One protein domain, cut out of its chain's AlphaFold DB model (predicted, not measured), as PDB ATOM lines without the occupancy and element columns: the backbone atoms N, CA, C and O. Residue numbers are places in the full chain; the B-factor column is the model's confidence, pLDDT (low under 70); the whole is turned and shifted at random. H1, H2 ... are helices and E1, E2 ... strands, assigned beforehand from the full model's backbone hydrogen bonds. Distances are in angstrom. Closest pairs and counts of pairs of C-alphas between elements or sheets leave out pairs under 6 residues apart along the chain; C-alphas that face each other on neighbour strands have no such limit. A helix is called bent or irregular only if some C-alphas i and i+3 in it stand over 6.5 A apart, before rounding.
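Overview. This is residues 7 to 124 of the 419 residues of an uncharacterized protein of Acinetobacter lwoffii (UniProt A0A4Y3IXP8). A small three-stranded sheet forms the core, with H1 crossing one face and H5 running along E3 on the other. H3 runs side by side with H5, H2 packs on H3, and the long loop of residues 86 to 99 reaches outward. The 118 printed residues hold five named helices and three named strands, in the order H1 H2 H3 E1 E2 H4 E3 H5; the antiparallel sheet has the order E1 E2 E3 and the class is mixed. The whole is compact, with a radius of gyration of the C-alphas of 14.1 A and spans of 38 by 35 by 28 A.

Arrangement. E1, residues 57 to 60, and E2, residues 64 to 68, form a hairpin, with N 59 and O 66 2.8 A apart. E3, residues 100 to 104, is antiparallel to E2, with N 65 and O 103 2.8 A apart. H1, residues 7 to 26, is on the sheet at a height of 8.7 A, the C-alphas of Phe 12 and Phe 66 being 7.9 A apart; it runs only just across the strands, at 60.4 degrees to E2 on the local plane. H5, residues 111 to 121, is on the opposite face, over E3 and along it at 8 degrees on the local plane; their closest C-alphas, of Leu 101 and Gln 120, are 7.2 A apart. H3, residues 41 to 54, is close to but not clearly touching H5, at a shallow tilt of 7 degrees, the same way; their closest C-alphas, of Leu 42 and Val 114, are 7.5 A apart. H2, residues 32 to 36, touches residues 43 to 48 of H3, closest at the C-alphas of Ala 36 and Arg 44, 4.3 A. H4, residues 81 to 85, only grazes the sheet and only just touches residues 12 to 17 of H1, with 3 pairs of C-alphas within 8 A, the closest those of Ile 13 and Ile 81, 6.8 A. In H2, H4 and H5 every O i to N i+4 pair is within hydrogen-bond range, against 11 of 16 in H1 and 7 of 10 in H3.

Along the chain. H1 begins at C-alpha 7 (252.029, 259.826, 262.113), measures 25.0 A, has a kink of 44 degrees near residue 20 and is irregular, C-alphas 22 and 25 being 9.4 A apart. H3 measures 19.1 A, H5 15.3 A and E3 13.3 A. H5 ends at C-alpha 121 (247.676, 277.839, 251.859).

Size, cuts and confidence. The C-alphas farthest apart, of Glu 37 and Glu 93, are 39.7 A apart. The printed part has no cut; the links E2 to H4 and H4 to E3 are long, and in the latter residues 88 to 89 pair with 96 to 97, antiparallel. The mean pLDDT of the printed part is 85.3, with residues 72 to 75, 93 and 107 to 108 under 70.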
ATOM      1  N   GLN A   7     253.471 259.888 261.879       92.50
ATOM      2  CA  GLN A   7     252.029 259.826 262.113       92.50
ATOM      3  C   GLN A   7     251.247 260.455 260.957       92.50
ATOM      4  O   GLN A   7     250.335 259.813 260.439       92.50
ATOM      5  N   HIS A   8     251.644 261.640 260.483       93.12
ATOM      6  CA  HIS A   8     251.016 262.285 259.326       93.12
ATOM      7  C   HIS A   8     250.969 261.356 258.109       93.12
ATOM      8  O   HIS A   8     249.927 261.212 257.469       93.12
ATOM      9  N   ILE A   9     252.084 260.678 257.824       93.44
ATOM     10  CA  ILE A   9     252.194 259.743 256.703       93.44
ATOM     11  C   ILE A   9     251.280 258.535 256.911       93.44
ATOM     12  O   ILE A   9     250.528 258.169 256.007       93.44
ATOM     13  N   LYS A  10     251.299 257.938 258.104       93.81
ATOM     14  CA  LYS A  10     250.478 256.767 258.420       93.81
ATOM     15  C   LYS A  10     248.982 257.060 258.292       93.81
ATOM     16  O   LYS A  10     248.271 256.293 257.645       93.81
ATOM     17  N   TYR A  11     248.510 258.162 258.874       94.31
ATOM     18  CA  TYR A  11     247.098 258.542 258.814       94.31
ATOM     19  C   TYR A  11     246.662 258.892 257.398       94.31
ATOM     20  O   TYR A  11     245.599 258.446 256.972       94.31
ATOM     21  N   PHE A  12     247.496 259.600 256.634       95.06
ATOM     22  CA  PHE A  12     247.187 259.866 255.236       95.06
ATOM     23  C   PHE A  12     247.055 258.566 254.429       95.06
ATOM     24  O   PHE A  12     246.067 258.362 253.728       95.06
ATOM     25  N   ILE A  13     248.008 257.639 254.554       94.19
ATOM     26  CA  ILE A  13     247.970 256.382 253.796       94.19
ATOM     27  C   ILE A  13     246.734 255.554 254.167       94.19
ATOM     28  O   ILE A  13     246.021 255.092 253.279       94.19
ATOM     29  N   ILE A  14     246.466 255.368 255.461       91.88
ATOM     30  CA  ILE A  14     245.411 254.460 255.933       91.88
ATOM     31  C   ILE A  14     244.025 255.090 255.792       91.88
ATOM     32  O   ILE A  14     243.105 254.455 255.279       91.88
ATOM     33  N   GLU A  15     243.857 256.320 256.270       92.88
ATOM     34  CA  GLU A  15     242.541 256.939 256.398       92.88
ATOM     35  C   GLU A  15     242.125 257.786 255.201       92.88
ATOM     36  O   GLU A  15     240.933 258.050 255.065       92.88
ATOM     37  N   VAL A  16     243.065 258.178 254.339       93.69
ATOM     38  CA  VAL A  16     242.782 258.982 253.144       93.69
ATOM     39  C   VAL A  16     242.982 258.139 251.891       93.69
ATOM     40  O   VAL A  16     242.008 257.783 251.233       93.69
ATOM     41  N   PHE A  17     244.218 257.738 251.589       93.12
ATOM     42  CA  PHE A  17     244.540 257.054 250.334       93.12
ATOM     43  C   PHE A  17     243.871 255.678 250.212       93.12
ATOM     44  O   PHE A  17     243.149 255.441 249.250       93.12
ATOM     45  N   ILE A  18     244.064 254.771 251.180       90.94
ATOM     46  CA  ILE A  18     243.483 253.419 251.114       90.94
ATOM     47  C   ILE A  18     241.953 253.488 251.124       90.94
ATOM     48  O   ILE A  18     241.317 252.831 250.301       90.94
ATOM     49  N   LYS A  19     241.348 254.307 251.998       89.94
ATOM     50  CA  LYS A  19     239.887 254.494 251.998       89.94
ATOM     51  C   LYS A  19     239.393 255.014 250.650       89.94
ATOM     52  O   LYS A  19     238.409 254.491 250.145       89.94
ATOM     53  N   GLN A  20     240.077 255.982 250.043       89.56
ATOM     54  CA  GLN A  20     239.700 256.495 248.729       89.56
ATOM     55  C   GLN A  20     239.823 255.433 247.629       89.56
ATOM     56  O   GLN A  20     238.929 255.332 246.795       89.56
ATOM     57  N   GLN A  21     240.869 254.607 247.644       86.62
ATOM     58  CA  GLN A  21     241.027 253.509 246.684       86.62
ATOM     59  C   GLN A  21     239.936 252.439 246.831       86.62
ATOM     60  O   GLN A  21     239.473 251.898 245.832       86.62
ATOM     61  N   LEU A  22     239.508 252.149 248.062       84.75
ATOM     62  CA  LEU A  22     238.445 251.179 248.335       84.75
ATOM     63  C   LEU A  22     237.049 251.722 248.009       84.75
ATOM     64  O   LEU A  22     236.194 250.974 247.547       84.75
ATOM     65  N   LEU A  23     236.809 253.006 248.283       81.88
ATOM     66  CA  LEU A  23     235.490 253.629 248.164       81.88
ATOM     67  C   LEU A  23     235.239 254.255 246.784       81.88
ATOM     68  O   LEU A  23     234.083 254.394 246.392       81.88
ATOM     69  N   GLY A  24     236.278 254.641 246.036       82.12
ATOM     70  CA  GLY A  24     236.141 255.289 244.727       82.12
ATOM     71  C   GLY A  24     235.255 256.537 244.799       82.12
ATOM     72  O   GLY A  24     235.498 257.421 245.619       82.12
ATOM     73  N   TYR A  25     234.185 256.578 243.997       76.12
ATOM     74  CA  TYR A  25     233.180 257.654 244.032       76.12
ATOM     75  C   TYR A  25     232.433 257.788 245.369       76.12
ATOM     76  O   TYR A  25     231.655 258.716 245.540       76.12
ATOM     77  N   TRP A  26     232.595 256.855 246.314       75.06
ATOM     78  CA  TRP A  26     231.919 256.908 247.621       75.06
ATOM     79  C   TRP A  26     232.779 257.582 248.678       75.06
ATOM     80  O   TRP A  26     232.348 257.739 249.820       75.06
ATOM     81  N   TYR A  27     234.006 257.943 248.319       82.06
ATOM     82  CA  TYR A  27     234.881 258.688 249.193       82.06
ATOM     83  C   TYR A  27     234.352 260.117 249.366       82.06
ATOM     84  O   TYR A  27     234.130 260.819 248.382       82.06
ATOM     85  N   LYS A  28     234.139 260.538 250.618       81.69
ATOM     86  CA  LYS A  28     233.481 261.808 250.956       81.69
ATOM     87  C   LYS A  28     234.434 262.767 251.656       81.69
ATOM     88  O   LYS A  28     234.786 262.530 252.816       81.69
ATOM     89  N   PRO A  29     234.812 263.867 250.997       85.31
ATOM     90  CA  PRO A  29     235.274 265.061 251.687       85.31
ATOM     91  C   PRO A  29     234.184 265.624 252.612       85.31
ATOM     92  O   PRO A  29     233.003 265.313 252.473       85.31
ATOM     93  N   LEU A  30     234.580 266.473 253.558       84.44
ATOM     94  CA  LEU A  30     233.648 267.262 254.357       84.44
ATOM     95  C   LEU A  30     232.933 268.296 253.485       84.44
ATOM     96  O   LEU A  30     233.577 269.024 252.725       84.44
ATOM     97  N   LEU A  31     231.624 268.448 253.696       81.69
ATOM     98  CA  LEU A  31     230.861 269.542 253.092       81.69
ATOM     99  C   LEU A  31     231.348 270.895 253.602       81.69
ATOM    100  O   LEU A  31     231.724 271.041 254.772       81.69
ATOM    101  N   LYS A  32     231.179 271.929 252.770       81.88
ATOM    102  CA  LYS A  32     231.353 273.328 253.188       81.88
ATOM    103  C   LYS A  32     230.507 273.644 254.429       81.88
ATOM    104  O   LYS A  32     231.007 274.222 255.389       81.88
ATOM    105  N   LYS A  33     229.252 273.177 254.477       80.50
ATOM    106  CA  LYS A  33     228.365 273.360 255.641       80.50
ATOM    107  C   LYS A  33     228.911 272.700 256.913       80.50
ATOM    108  O   LYS A  33     228.996 273.354 257.945       80.50
ATOM    109  N   GLN A  34     229.347 271.444 256.822       83.50
ATOM    110  CA  GLN A  34     229.913 270.706 257.959       83.50
ATOM    111  C   GLN A  34     231.208 271.349 258.465       83.50
ATOM    112  O   GLN A  34     231.435 271.430 259.667       83.50
ATOM    113  N   THR A  35     232.038 271.844 257.546       84.50
ATOM    114  CA  THR A  35     233.254 272.592 257.878       84.50
ATOM    115  C   THR A  35     232.906 273.905 258.582       84.50
ATOM    116  O   THR A  35     233.495 274.228 259.607       84.50
ATOM    117  N   ALA A  36     231.914 274.652 258.090       83.50
ATOM    118  CA  ALA A  36     231.479 275.910 258.698       83.50
ATOM    119  C   ALA A  36     230.871 275.744 260.106       83.50
ATOM    120  O   ALA A  36     230.871 276.701 260.879       83.50
ATOM    121  N   GLU A  37     230.359 274.553 260.428       86.50
ATOM    122  CA  GLU A  37     229.808 274.184 261.739       86.50
ATOM    123  C   GLU A  37     230.885 273.732 262.748       86.50
ATOM    124  O   GLU A  37     230.574 273.513 263.919       86.50
ATOM    125  N   MET A  38     232.154 273.610 262.335       86.25
ATOM    126  CA  MET A  38     233.258 273.289 263.246       86.25
ATOM    127  C   MET A  38     233.549 274.443 264.217       86.25
ATOM    128  O   MET A  38     233.414 275.617 263.876       86.25
ATOM    129  N   THR A  39     233.994 274.104 265.431       85.56
ATOM    130  CA  THR A  39     234.051 275.024 266.582       85.56
ATOM    131  C   THR A  39     234.920 276.267 266.357       85.56
ATOM    132  O   THR A  39     234.538 277.365 266.759       85.56
ATOM    133  N   HIS A  40     236.093 276.121 265.732       87.06
ATOM    134  CA  HIS A  40     237.067 277.210 265.639       87.06
ATOM    135  C   HIS A  40     236.739 278.213 264.502       87.06
ATOM    136  O   HIS A  40     236.491 277.791 263.367       87.06
ATOM    137  N   PRO A  41     236.828 279.546 264.720       86.94
ATOM    138  CA  PRO A  41     236.474 280.565 263.716       86.94
ATOM    139  C   PRO A  41     237.217 280.457 262.376       86.94
ATOM    140  O   PRO A  41     236.677 280.843 261.336       86.94
ATOM    141  N   LEU A  42     238.439 279.909 262.382       89.38
ATOM    142  CA  LEU A  42     239.228 279.625 261.175       89.38
ATOM    143  C   LEU A  42     238.410 278.882 260.113       89.38
ATOM    144  O   LEU A  42     238.500 279.218 258.933       89.38
ATOM    145  N   PHE A  43     237.614 277.892 260.525       89.50
ATOM    146  CA  PHE A  43     236.855 277.062 259.598       89.50
ATOM    147  C   PHE A  43     235.823 277.898 258.848       89.50
ATOM    148  O   PHE A  43     235.855 277.969 257.622       89.50
ATOM    149  N   ARG A  44     234.976 278.620 259.585       86.88
ATOM    150  CA  ARG A  44     233.886 279.418 259.017       86.88
ATOM    151  C   ARG A  44     234.361 280.633 258.217       86.88
ATOM    152  O   ARG A  44     233.778 280.927 257.178       86.88
ATOM    153  N   TYR A  45     235.364 281.363 258.706       88.12
ATOM    154  CA  TYR A  45     235.712 282.678 258.150       88.12
ATOM    155  C   TYR A  45     236.896 282.660 257.183       88.12
ATOM    156  O   TYR A  45     236.971 283.525 256.311       88.12
ATOM    157  N   PHE A  46     237.813 281.701 257.321       89.88
ATOM    158  CA  PHE A  46     239.009 281.626 256.484       89.88
ATOM    159  C   PHE A  46     238.965 280.432 255.532       89.88
ATOM    160  O   PHE A  46     239.008 280.633 254.321       89.88
ATOM    161  N   LEU A  47     238.813 279.205 256.044       89.94
ATOM    162  CA  LEU A  47     238.885 278.005 255.206       89.94
ATOM    163  C   LEU A  47     237.778 277.949 254.159       89.94
ATOM    164  O   LEU A  47     238.081 277.667 253.011       89.94
ATOM    165  N   ILE A  48     236.533 278.288 254.505       87.50
ATOM    166  CA  ILE A  48     235.438 278.327 253.520       87.50
ATOM    167  C   ILE A  48     235.714 279.340 252.407       87.50
ATOM    168  O   ILE A  48     235.490 279.044 251.234       87.50
ATOM    169  N   LYS A  49     236.238 280.517 252.759       86.25
ATOM    170  CA  LYS A  49     236.576 281.553 251.780       86.25
ATOM    171  C   LYS A  49     237.700 281.088 250.856       86.25
ATOM    172  O   LYS A  49     237.600 281.222 249.645       86.25
ATOM    173  N   GLU A  50     238.758 280.513 251.413       87.56
ATOM    174  CA  GLU A  50     239.849 279.974 250.605       87.56
ATOM    175  C   GLU A  50     239.415 278.755 249.783       87.56
ATOM    176  O   GLU A  50     239.911 278.561 248.678       87.56
ATOM    177  N   GLN A  51     238.474 277.947 250.275       86.44
ATOM    178  CA  GLN A  51     237.928 276.807 249.541       86.44
ATOM    179  C   GLN A  51     237.131 277.259 248.315       86.44
ATOM    180  O   GLN A  51     237.187 276.589 247.293       86.44
ATOM    181  N   GLN A  52     236.455 278.412 248.374       79.19
ATOM    182  CA  GLN A  52     235.811 279.028 247.204       79.19
ATOM    183  C   GLN A  52     236.816 279.530 246.162       79.19
ATOM    184  O   GLN A  52     236.496 279.590 244.987       79.19
ATOM    185  N   ILE A  53     238.024 279.912 246.584       79.06
ATOM    186  CA  ILE A  53     239.060 280.428 245.679       79.06
ATOM    187  C   ILE A  53     239.897 279.280 245.105       79.06
ATOM    188  O   ILE A  53     240.325 279.306 243.961       79.06
ATOM    189  N   ARG A  54     240.194 278.262 245.906       80.50
ATOM    190  CA  ARG A  54     241.187 277.236 245.555       80.50
ATOM    191  C   ARG A  54     240.578 275.858 245.307       80.50
ATOM    192  O   ARG A  54     241.299 274.962 244.880       80.50
ATOM    193  N   HIS A  55     239.285 275.692 245.585       80.56
ATOM    194  CA  HIS A  55     238.476 274.496 245.323       80.56
ATOM    195  C   HIS A  55     239.049 273.175 245.872       80.56
ATOM    196  O   HIS A  55     238.804 272.099 245.323       80.56
ATOM    197  N   PHE A  56     239.791 273.241 246.980       88.75
ATOM    198  CA  PHE A  56     240.321 272.058 247.659       88.75
ATOM    199  C   PHE A  56     239.237 271.236 248.355       88.75
ATOM    200  O   PHE A  56     238.164 271.730 248.711       88.75
ATOM    201  N   ASP A  57     239.577 269.981 248.622       89.56
ATOM    202  CA  ASP A  57     238.807 269.089 249.479       89.56
ATOM    203  C   ASP A  57     239.341 269.129 250.909       89.56
ATOM    204  O   ASP A  57     240.547 269.250 251.134       89.56
ATOM    205  N   ILE A  58     238.449 269.007 251.891       92.44
ATOM    206  CA  ILE A  58     238.833 268.834 253.293       92.44
ATOM    207  C   ILE A  58     238.463 267.418 253.697       92.44
ATOM    208  O   ILE A  58     237.296 267.040 253.688       92.44
ATOM    209  N   VAL A  59     239.454 266.630 254.083       92.50
ATOM    210  CA  VAL A  59     239.261 265.268 254.563       92.50
ATOM    211  C   VAL A  59     239.471 265.234 256.062       92.50
ATOM    212  O   VAL A  59     240.555 265.552 256.551       92.50
ATOM    213  N   ARG A  60     238.454 264.772 256.788       90.56
ATOM    214  CA  ARG A  60     238.559 264.523 258.222       90.56
ATOM    215  C   ARG A  60     238.987 263.094 258.506       90.56
ATOM    216  O   ARG A  60     238.337 262.146 258.077       90.56
ATOM    217  N   THR A  61     240.051 262.960 259.285       90.94
ATOM    218  CA  THR A  61     240.478 261.690 259.884       90.94
ATOM    219  C   THR A  61     240.234 261.718 261.387       90.94
ATOM    220  O   THR A  61     239.697 262.691 261.923       90.94
ATOM    221  N   SER A  62     240.613 260.645 262.081       86.69
ATOM    222  CA  SER A  62     240.482 260.582 263.537       86.69
ATOM    223  C   SER A  62     241.377 261.582 264.288       86.69
ATOM    224  O   SER A  62     241.024 261.958 265.402       86.69
ATOM    225  N   GLN A  63     242.489 262.038 263.691       86.56
ATOM    226  CA  GLN A  63     243.460 262.937 264.345       86.56
ATOM    227  C   GLN A  63     243.748 264.239 263.581       86.56
ATOM    228  O   GLN A  63     244.057 265.258 264.192       86.56
ATOM    229  N   PHE A  64     243.627 264.229 262.253       91.69
ATOM    230  CA  PHE A  64     244.020 265.353 261.400       91.69
ATOM    231  C   PHE A  64     242.913 265.736 260.418       91.69
ATOM    232  O   PHE A  64     242.121 264.889 259.983       91.69
ATOM    233  N   LEU A  65     242.912 266.999 260.000       92.88
ATOM    234  CA  LEU A  65     242.306 267.408 258.739       92.88
ATOM    235  C   LEU A  65     243.381 267.478 257.658       92.88
ATOM    236  O   LEU A  65     244.425 268.102 257.845       92.88
ATOM    237  N   PHE A  66     243.094 266.878 256.510       94.50
ATOM    238  CA  PHE A  66     243.908 267.020 255.311       94.50
ATOM    239  C   PHE A  66     243.197 267.943 254.330       94.50
ATOM    240  O   PHE A  66     242.056 267.690 253.952       94.50
ATOM    241  N   ILE A  67     243.880 269.004 253.915       94.12
ATOM    242  CA  ILE A  67     243.407 269.945 252.900       94.12
ATOM    243  C   ILE A  67     244.071 269.547 251.591       94.12
ATOM    244  O   ILE A  67     245.288 269.670 251.458       94.12
ATOM    245  N   VAL A  68     243.292 269.021 250.656       92.44
ATOM    246  CA  VAL A  68     243.779 268.371 249.440       92.44
ATOM    247  C   VAL A  68     243.502 269.270 248.244       92.44
ATOM    248  O   VAL A  68     242.351 269.491 247.873       92.44
ATOM    249  N   ALA A  69     244.567 269.785 247.633       88.75
ATOM    250  CA  ALA A  69     244.479 270.576 246.418       88.75
ATOM    251  C   ALA A  69     243.939 269.721 245.259       88.75
ATOM    252  O   ALA A  69     244.293 268.537 245.144       88.75
ATOM    253  N   PRO A  70     243.132 270.320 244.373       82.44
ATOM    254  CA  PRO A  70     242.567 269.609 243.239       82.44
ATOM    255  C   PRO A  70     243.637 269.179 242.218       82.44
ATOM    256  O   PRO A  70     244.789 269.628 242.229       82.44
ATOM    257  N   VAL A  71     243.251 268.265 241.333       79.00
ATOM    258  CA  VAL A  71     244.015 267.840 240.149       79.00
ATOM    259  C   VAL A  71     243.423 268.507 238.910       79.00
ATOM    260  O   VAL A  71     242.211 268.655 238.829       79.00
ATOM    261  N   MET A  72     244.260 268.866 237.933       67.50
ATOM    262  CA  MET A  72     243.788 269.347 236.620       67.50
ATOM    263  C   MET A  72     243.284 268.201 235.716       67.50
ATOM    264  O   MET A  72     242.729 268.442 234.652       67.50
ATOM    265  N   ASP A  73     243.492 266.946 236.118       69.81
ATOM    266  CA  ASP A  73     243.129 265.756 235.351       69.81
ATOM    267  C   ASP A  73     242.372 264.772 236.250       69.81
ATOM    268  O   ASP A  73     242.916 264.308 237.251       69.81
ATOM    269  N   VAL A  74     241.133 264.433 235.876       64.19
ATOM    270  CA  VAL A  74     240.273 263.480 236.607       64.19
ATOM    271  C   VAL A  74     240.889 262.081 236.685       64.19
ATOM    272  O   VAL A  74     240.605 261.342 237.624       64.19
ATOM    273  N   GLN A  75     241.766 261.710 235.746       67.81
ATOM    274  CA  GLN A  75     242.474 260.425 235.795       67.81
ATOM    275  C   GLN A  75     243.568 260.402 236.870       67.81
ATOM    276  O   GLN A  75     244.027 259.333 237.282       67.81
ATOM    277  N   GLN A  76     244.000 261.570 237.352       79.12
ATOM    278  CA  GLN A  76     244.950 261.660 238.448       79.12
ATOM    279  C   GLN A  76     244.222 261.604 239.783       79.12
ATOM    280  O   GLN A  76     243.244 262.298 240.019       79.12
ATOM    281  N   ASN A  77     244.751 260.812 240.710       82.62
ATOM    282  CA  ASN A  77     244.207 260.762 242.057       82.62
ATOM    283  C   ASN A  77     244.699 261.972 242.885       82.62
ATOM    284  O   ASN A  77     245.894 262.004 243.221       82.62
ATOM    285  N   PRO A  78     243.827 262.923 243.288       86.94
ATOM    286  CA  PRO A  78     244.232 264.040 244.145       86.94
ATOM    287  C   PRO A  78     244.742 263.568 245.516       86.94
ATOM    288  O   PRO A  78     245.613 264.210 246.101       86.94
ATOM    289  N   TYR A  79     244.298 262.392 245.969       91.62
ATOM    290  CA  TYR A  79     244.666 261.746 247.233       91.62
ATOM    291  C   TYR A  79     245.913 260.850 247.136       91.62
ATOM    292  O   TYR A  79     246.178 260.040 248.022       91.62
ATOM    293  N   SER A  80     246.694 260.962 246.060       91.38
ATOM    294  CA  SER A  80     247.900 260.157 245.847       91.38
ATOM    295  C   SER A  80     248.959 260.358 246.940       91.38
ATOM    296  O   SER A  80     249.335 261.487 247.264       91.38
ATOM    297  N   ILE A  81     249.550 259.252 247.414       91.69
ATOM    298  CA  ILE A  81     250.708 259.265 248.330       91.69
ATOM    299  C   ILE A  81     251.859 260.089 247.741       91.69
ATOM    300  O   ILE A  81     252.526 260.835 248.454       91.69
ATOM    301  N   ARG A  82     252.085 260.009 246.424       90.06
ATOM    302  CA  ARG A  82     253.151 260.772 245.764       90.06
ATOM    303  C   ARG A  82     252.913 262.279 245.893       90.06
ATOM    304  O   ARG A  82     253.842 262.998 246.243       90.06
ATOM    305  N   ARG A  83     251.682 262.744 245.648       89.81
ATOM    306  CA  ARG A  83     251.297 264.162 245.799       89.81
ATOM    307  C   ARG A  83     251.392 264.618 247.252       89.81
ATOM    308  O   ARG A  83     251.799 265.744 247.516       89.81
ATOM    309  N   PHE A  84     251.059 263.737 248.192       91.69
ATOM    310  CA  PHE A  84     251.212 264.016 249.614       91.69
ATOM    311  C   PHE A  84     252.678 264.257 249.998       91.69
ATOM    312  O   PHE A  84     252.988 265.276 250.616       91.69
ATOM    313  N   LEU A  85     253.575 263.354 249.591       89.12
ATOM    314  CA  LEU A  85     254.982 263.363 250.001       89.12
ATOM    315  C   LEU A  85     255.842 264.387 249.250       89.12
ATOM    316  O   LEU A  85     256.813 264.891 249.811       89.12
ATOM    317  N   ILE A  86     255.517 264.688 247.992       87.00
ATOM    318  CA  ILE A  86     256.340 265.550 247.140       87.00
ATOM    319  C   ILE A  86     255.840 266.996 247.205       87.00
ATOM    320  O   ILE A  86     254.640 267.263 247.185       87.00
ATOM    321  N   GLU A  87     256.779 267.934 247.317       85.38
ATOM    322  CA  GLU A  87     256.543 269.363 247.110       85.38
ATOM    323  C   GLU A  87     256.835 269.682 245.629       85.38
ATOM    324  O   GLU A  87     257.867 269.260 245.097       85.38
ATOM    325  N   GLU A  88     255.923 270.371 244.941       80.31
ATOM    326  CA  GLU A  88     256.090 270.702 243.521       80.31
ATOM    327  C   GLU A  88     256.979 271.934 243.372       80.31
ATOM    328  O   GLU A  88     256.733 272.969 243.987       80.31
ATOM    329  N   LYS A  89     258.033 271.829 242.562       80.69
ATOM    330  CA  LYS A  89     258.902 272.969 242.266       80.69
ATOM    331  C   LYS A  89     258.276 273.812 241.161       80.69
ATOM    332  O   LYS A  89     257.891 273.278 240.124       80.69
ATOM    333  N   GLY A  90     258.178 275.113 241.404       72.31
ATOM    334  CA  GLY A  90     257.759 276.087 240.408       72.31
ATOM    335  C   GLY A  90     258.837 276.348 239.357       72.31
ATOM    336  O   GLY A  90     259.912 275.751 239.364       72.31
ATOM    337  N   VAL A  91     258.538 277.280 238.450       71.94
ATOM    338  CA  VAL A  91     259.467 277.715 237.391       71.94
ATOM    339  C   VAL A  91     260.674 278.461 237.977       71.94
ATOM    340  O   VAL A  91     261.766 278.409 237.421       71.94
ATOM    341  N   LEU A  92     260.480 279.141 239.110       75.12
ATOM    342  CA  LEU A  92     261.541 279.804 239.868       75.12
ATOM    343  C   LEU A  92     262.097 278.852 240.937       75.12
ATOM    344  O   LEU A  92     261.323 278.152 241.587       75.12
ATOM    345  N   GLU A  93     263.416 278.866 241.163       67.81
ATOM    346  CA  GLU A  93     264.104 277.930 242.077       67.81
ATOM    347  C   GLU A  93     263.558 277.941 243.519       67.81
ATOM    348  O   GLU A  93     263.520 276.892 244.163       67.81
ATOM    349  N   ASP A  94     263.061 279.090 243.990       73.94
ATOM    350  CA  ASP A  94     262.511 279.263 245.344       73.94
ATOM    351  C   ASP A  94     260.987 279.051 245.436       73.94
ATOM    352  O   ASP A  94     260.403 279.103 246.527       73.94
ATOM    353  N   GLN A  95     260.308 278.824 244.307       78.75
ATOM    354  CA  GLN A  95     258.873 278.554 244.306       78.75
ATOM    355  C   GLN A  95     258.612 277.086 244.610       78.75
ATOM    356  O   GLN A  95     259.002 276.185 243.871       78.75
ATOM    357  N   VAL A  96     257.890 276.857 245.701       83.19
ATOM    358  CA  VAL A  96     257.471 275.530 246.133       83.19
ATOM    359  C   VAL A  96     255.969 275.549 246.338       83.19
ATOM    360  O   VAL A  96     255.476 276.342 247.145       83.19
ATOM    361  N   TYR A  97     255.272 274.663 245.635       86.25
ATOM    362  CA  TYR A  97     253.838 274.468 245.739       86.25
ATOM    363  C   TYR A  97     253.497 273.213 246.540       86.25
ATOM    364  O   TYR A  97     254.176 272.181 246.483       86.25
ATOM    365  N   LEU A  98     252.426 273.318 247.320       88.31
ATOM    366  CA  LEU A  98     251.949 272.273 248.210       88.31
ATOM    367  C   LEU A  98     250.646 271.691 247.663       88.31
ATOM    368  O   LEU A  98     249.685 272.413 247.414       88.31
ATOM    369  N   ASN A  99     250.609 270.370 247.512       88.75
ATOM    370  CA  ASN A  99     249.411 269.662 247.066       88.75
ATOM    371  C   ASN A  99     248.477 269.302 248.216       88.75
ATOM    372  O   ASN A  99     247.273 269.202 248.021       88.75
ATOM    373  N   ILE A 100     249.027 269.041 249.402       92.38
ATOM    374  CA  ILE A 100     248.245 268.621 250.565       92.38
ATOM    375  C   ILE A 100     248.805 269.293 251.812       92.38
ATOM    376  O   ILE A 100     250.014 269.214 252.072       92.38
ATOM    377  N   LEU A 101     247.921 269.941 252.564       92.69
ATOM    378  CA  LEU A 101     248.216 270.543 253.861       92.69
ATOM    379  C   LEU A 101     247.598 269.709 254.976       92.69
ATOM    380  O   LEU A 101     246.660 268.940 254.753       92.69
ATOM    381  N   ILE A 102     248.139 269.872 256.175       91.88
ATOM    382  CA  ILE A 102     247.735 269.127 257.362       91.88
ATOM    383  C   ILE A 102     247.389 270.138 258.436       91.88
ATOM    384  O   ILE A 102     248.142 271.081 258.670       91.88
ATOM    385  N   LEU A 103     246.258 269.914 259.085       90.06
ATOM    386  CA  LEU A 103     245.857 270.641 260.268       90.06
ATOM    387  C   LEU A 103     245.611 269.633 261.388       90.06
ATOM    388  O   LEU A 103     244.759 268.751 261.259       90.06
ATOM    389  N   GLU A 104     246.371 269.750 262.470       86.00
ATOM    390  CA  GLU A 104     246.109 268.982 263.685       86.00
ATOM    391  C   GLU A 104     244.832 269.505 264.338       86.00
ATOM    392  O   GLU A 104     244.650 270.714 264.464       86.00
ATOM    393  N   LEU A 105     243.927 268.604 264.718       75.19
ATOM    394  CA  LEU A 105     242.715 268.980 265.436       75.19
ATOM    395  C   LEU A 105     243.036 269.035 266.930       75.19
ATOM    396  O   LEU A 105     243.066 267.999 267.592       75.19
ATOM    397  N   GLN A 106     243.279 270.235 267.448       71.38
ATOM    398  CA  GLN A 106     243.400 270.493 268.882       71.38
ATOM    399  C   GLN A 106     242.211 271.347 269.347       71.38
ATOM    400  O   GLN A 106     241.690 272.157 268.577       71.38
ATOM    401  N   ASP A 107     241.752 271.136 270.585       63.53
ATOM    402  CA  ASP A 107     240.589 271.851 271.140       63.53
ATOM    403  C   ASP A 107     240.834 273.368 271.252       63.53
ATOM    404  O   ASP A 107     239.886 274.148 271.148       63.53
ATOM    405  N   ASP A 108     242.099 273.779 271.391       66.56
ATOM    406  CA  ASP A 108     242.541 275.172 271.348       66.56
ATOM    407  C   ASP A 108     243.606 275.319 270.253       66.56
ATOM    408  O   ASP A 108     244.727 274.824 270.365       66.56
ATOM    409  N   MET A 109     243.215 275.908 269.123       76.75
ATOM    410  CA  MET A 109     244.103 276.087 267.977       76.75
ATOM    411  C   MET A 109     244.917 277.363 268.169       76.75
ATOM    412  O   MET A 109     244.439 278.456 267.857       76.75
ATOM    413  N   ASP A 110     246.154 277.212 268.638       80.25
ATOM    414  CA  ASP A 110     247.063 278.338 268.855       80.25
ATOM    415  C   ASP A 110     247.253 279.194 267.588       80.25
ATOM    416  O   ASP A 110     247.319 278.698 266.455       80.25
ATOM    417  N   GLU A 111     247.431 280.504 267.783       83.50
ATOM    418  CA  GLU A 111     247.609 281.485 266.700       83.50
ATOM    419  C   GLU A 111     248.771 281.114 265.758       83.50
ATOM    420  O   GLU A 111     248.678 281.285 264.542       83.50
ATOM    421  N   ALA A 112     249.835 280.501 266.289       85.19
ATOM    422  CA  ALA A 112     250.968 280.018 265.501       85.19
ATOM    423  C   ALA A 112     250.588 278.911 264.498       85.19
ATOM    424  O   ALA A 112     251.099 278.891 263.374       85.19
ATOM    425  N   VAL A 113     249.680 278.004 264.873       84.06
ATOM    426  CA  VAL A 113     249.184 276.941 263.983       84.06
ATOM    427  C   VAL A 113     248.325 277.549 262.877       84.06
ATOM    428  O   VAL A 113     248.481 277.206 261.703       84.06
ATOM    429  N   VAL A 114     247.471 278.513 263.233       87.38
ATOM    430  CA  VAL A 114     246.634 279.255 262.282       87.38
ATOM    431  C   VAL A 114     247.482 280.011 261.259       87.38
ATOM    432  O   VAL A 114     247.242 279.887 260.056       87.38
ATOM    433  N   GLU A 115     248.487 280.766 261.699       89.12
ATOM    434  CA  GLU A 115     249.359 281.529 260.798       89.12
ATOM    435  C   GLU A 115     250.224 280.617 259.920       89.12
ATOM    436  O   GLU A 115     250.403 280.882 258.726       89.12
ATOM    437  N   THR A 116     250.678 279.483 260.462       89.00
ATOM    438  CA  THR A 116     251.384 278.462 259.678       89.00
ATOM    439  C   THR A 116     250.489 277.923 258.564       89.00
ATOM    440  O   THR A 116     250.918 277.867 257.408       89.00
ATOM    441  N   LEU A 117     249.230 277.592 258.868       89.56
ATOM    442  CA  LEU A 117     248.279 277.117 257.867       89.56
ATOM    443  C   LEU A 117     248.020 278.174 256.788       89.56
ATOM    444  O   LEU A 117     248.098 277.861 255.601       89.56
ATOM    445  N   LYS A 118     247.754 279.427 257.180       90.62
ATOM    446  CA  LYS A 118     247.537 280.535 256.234       90.62
ATOM    447  C   LYS A 118     248.725 280.703 255.287       90.62
ATOM    448  O   LYS A 118     248.532 280.819 254.077       90.62
ATOM    449  N   SER A 119     249.949 280.657 255.819       89.56
ATOM    450  CA  SER A 119     251.179 280.742 255.024       89.56
ATOM    451  C   SER A 119     251.325 279.567 254.053       89.56
ATOM    452  O   SER A 119     251.682 279.750 252.888       89.56
ATOM    453  N   GLN A 120     251.003 278.351 254.500       89.38
ATOM    454  CA  GLN A 120     251.037 277.163 253.649       89.38
ATOM    455  C   GLN A 120     249.961 277.195 252.553       89.38
ATOM    456  O   GLN A 120     250.239 276.799 251.422       89.38
ATOM    457  N   MET A 121     248.765 277.718 252.837       89.00
ATOM    458  CA  MET A 121     247.676 277.839 251.859       89.00
ATOM    459  C   MET A 121     247.994 278.787 250.706       89.00
ATOM    460  O   MET A 121     247.604 278.513 249.572       89.00
ATOM    461  N   GLN A 122     248.768 279.847 250.948       86.94
ATOM    462  CA  GLN A 122     249.253 280.725 249.874       86.94
ATOM    463  C   GLN A 122     250.131 279.988 248.854       86.94
ATOM    464  O   GLN A 122     250.232 280.419 247.708       86.94
ATOM    465  N   ARG A 123     250.747 278.874 249.261       86.06
ATOM    466  CA  ARG A 123     251.593 278.020 248.418       86.06
ATOM    467  C   ARG A 123     250.833 276.836 247.829       86.06
ATOM    468  O   ARG A 123     251.446 275.972 247.214       86.06
ATOM    469  N   MET A 124     249.527 276.734 248.042       85.31
ATOM    470  CA  MET A 124     248.759 275.609 247.527       85.31
ATOM    471  C   MET A 124     248.503 275.764 246.025       85.31
ATOM    472  O   MET A 124     248.206 276.866 245.559       85.31
TER     473      MET A 124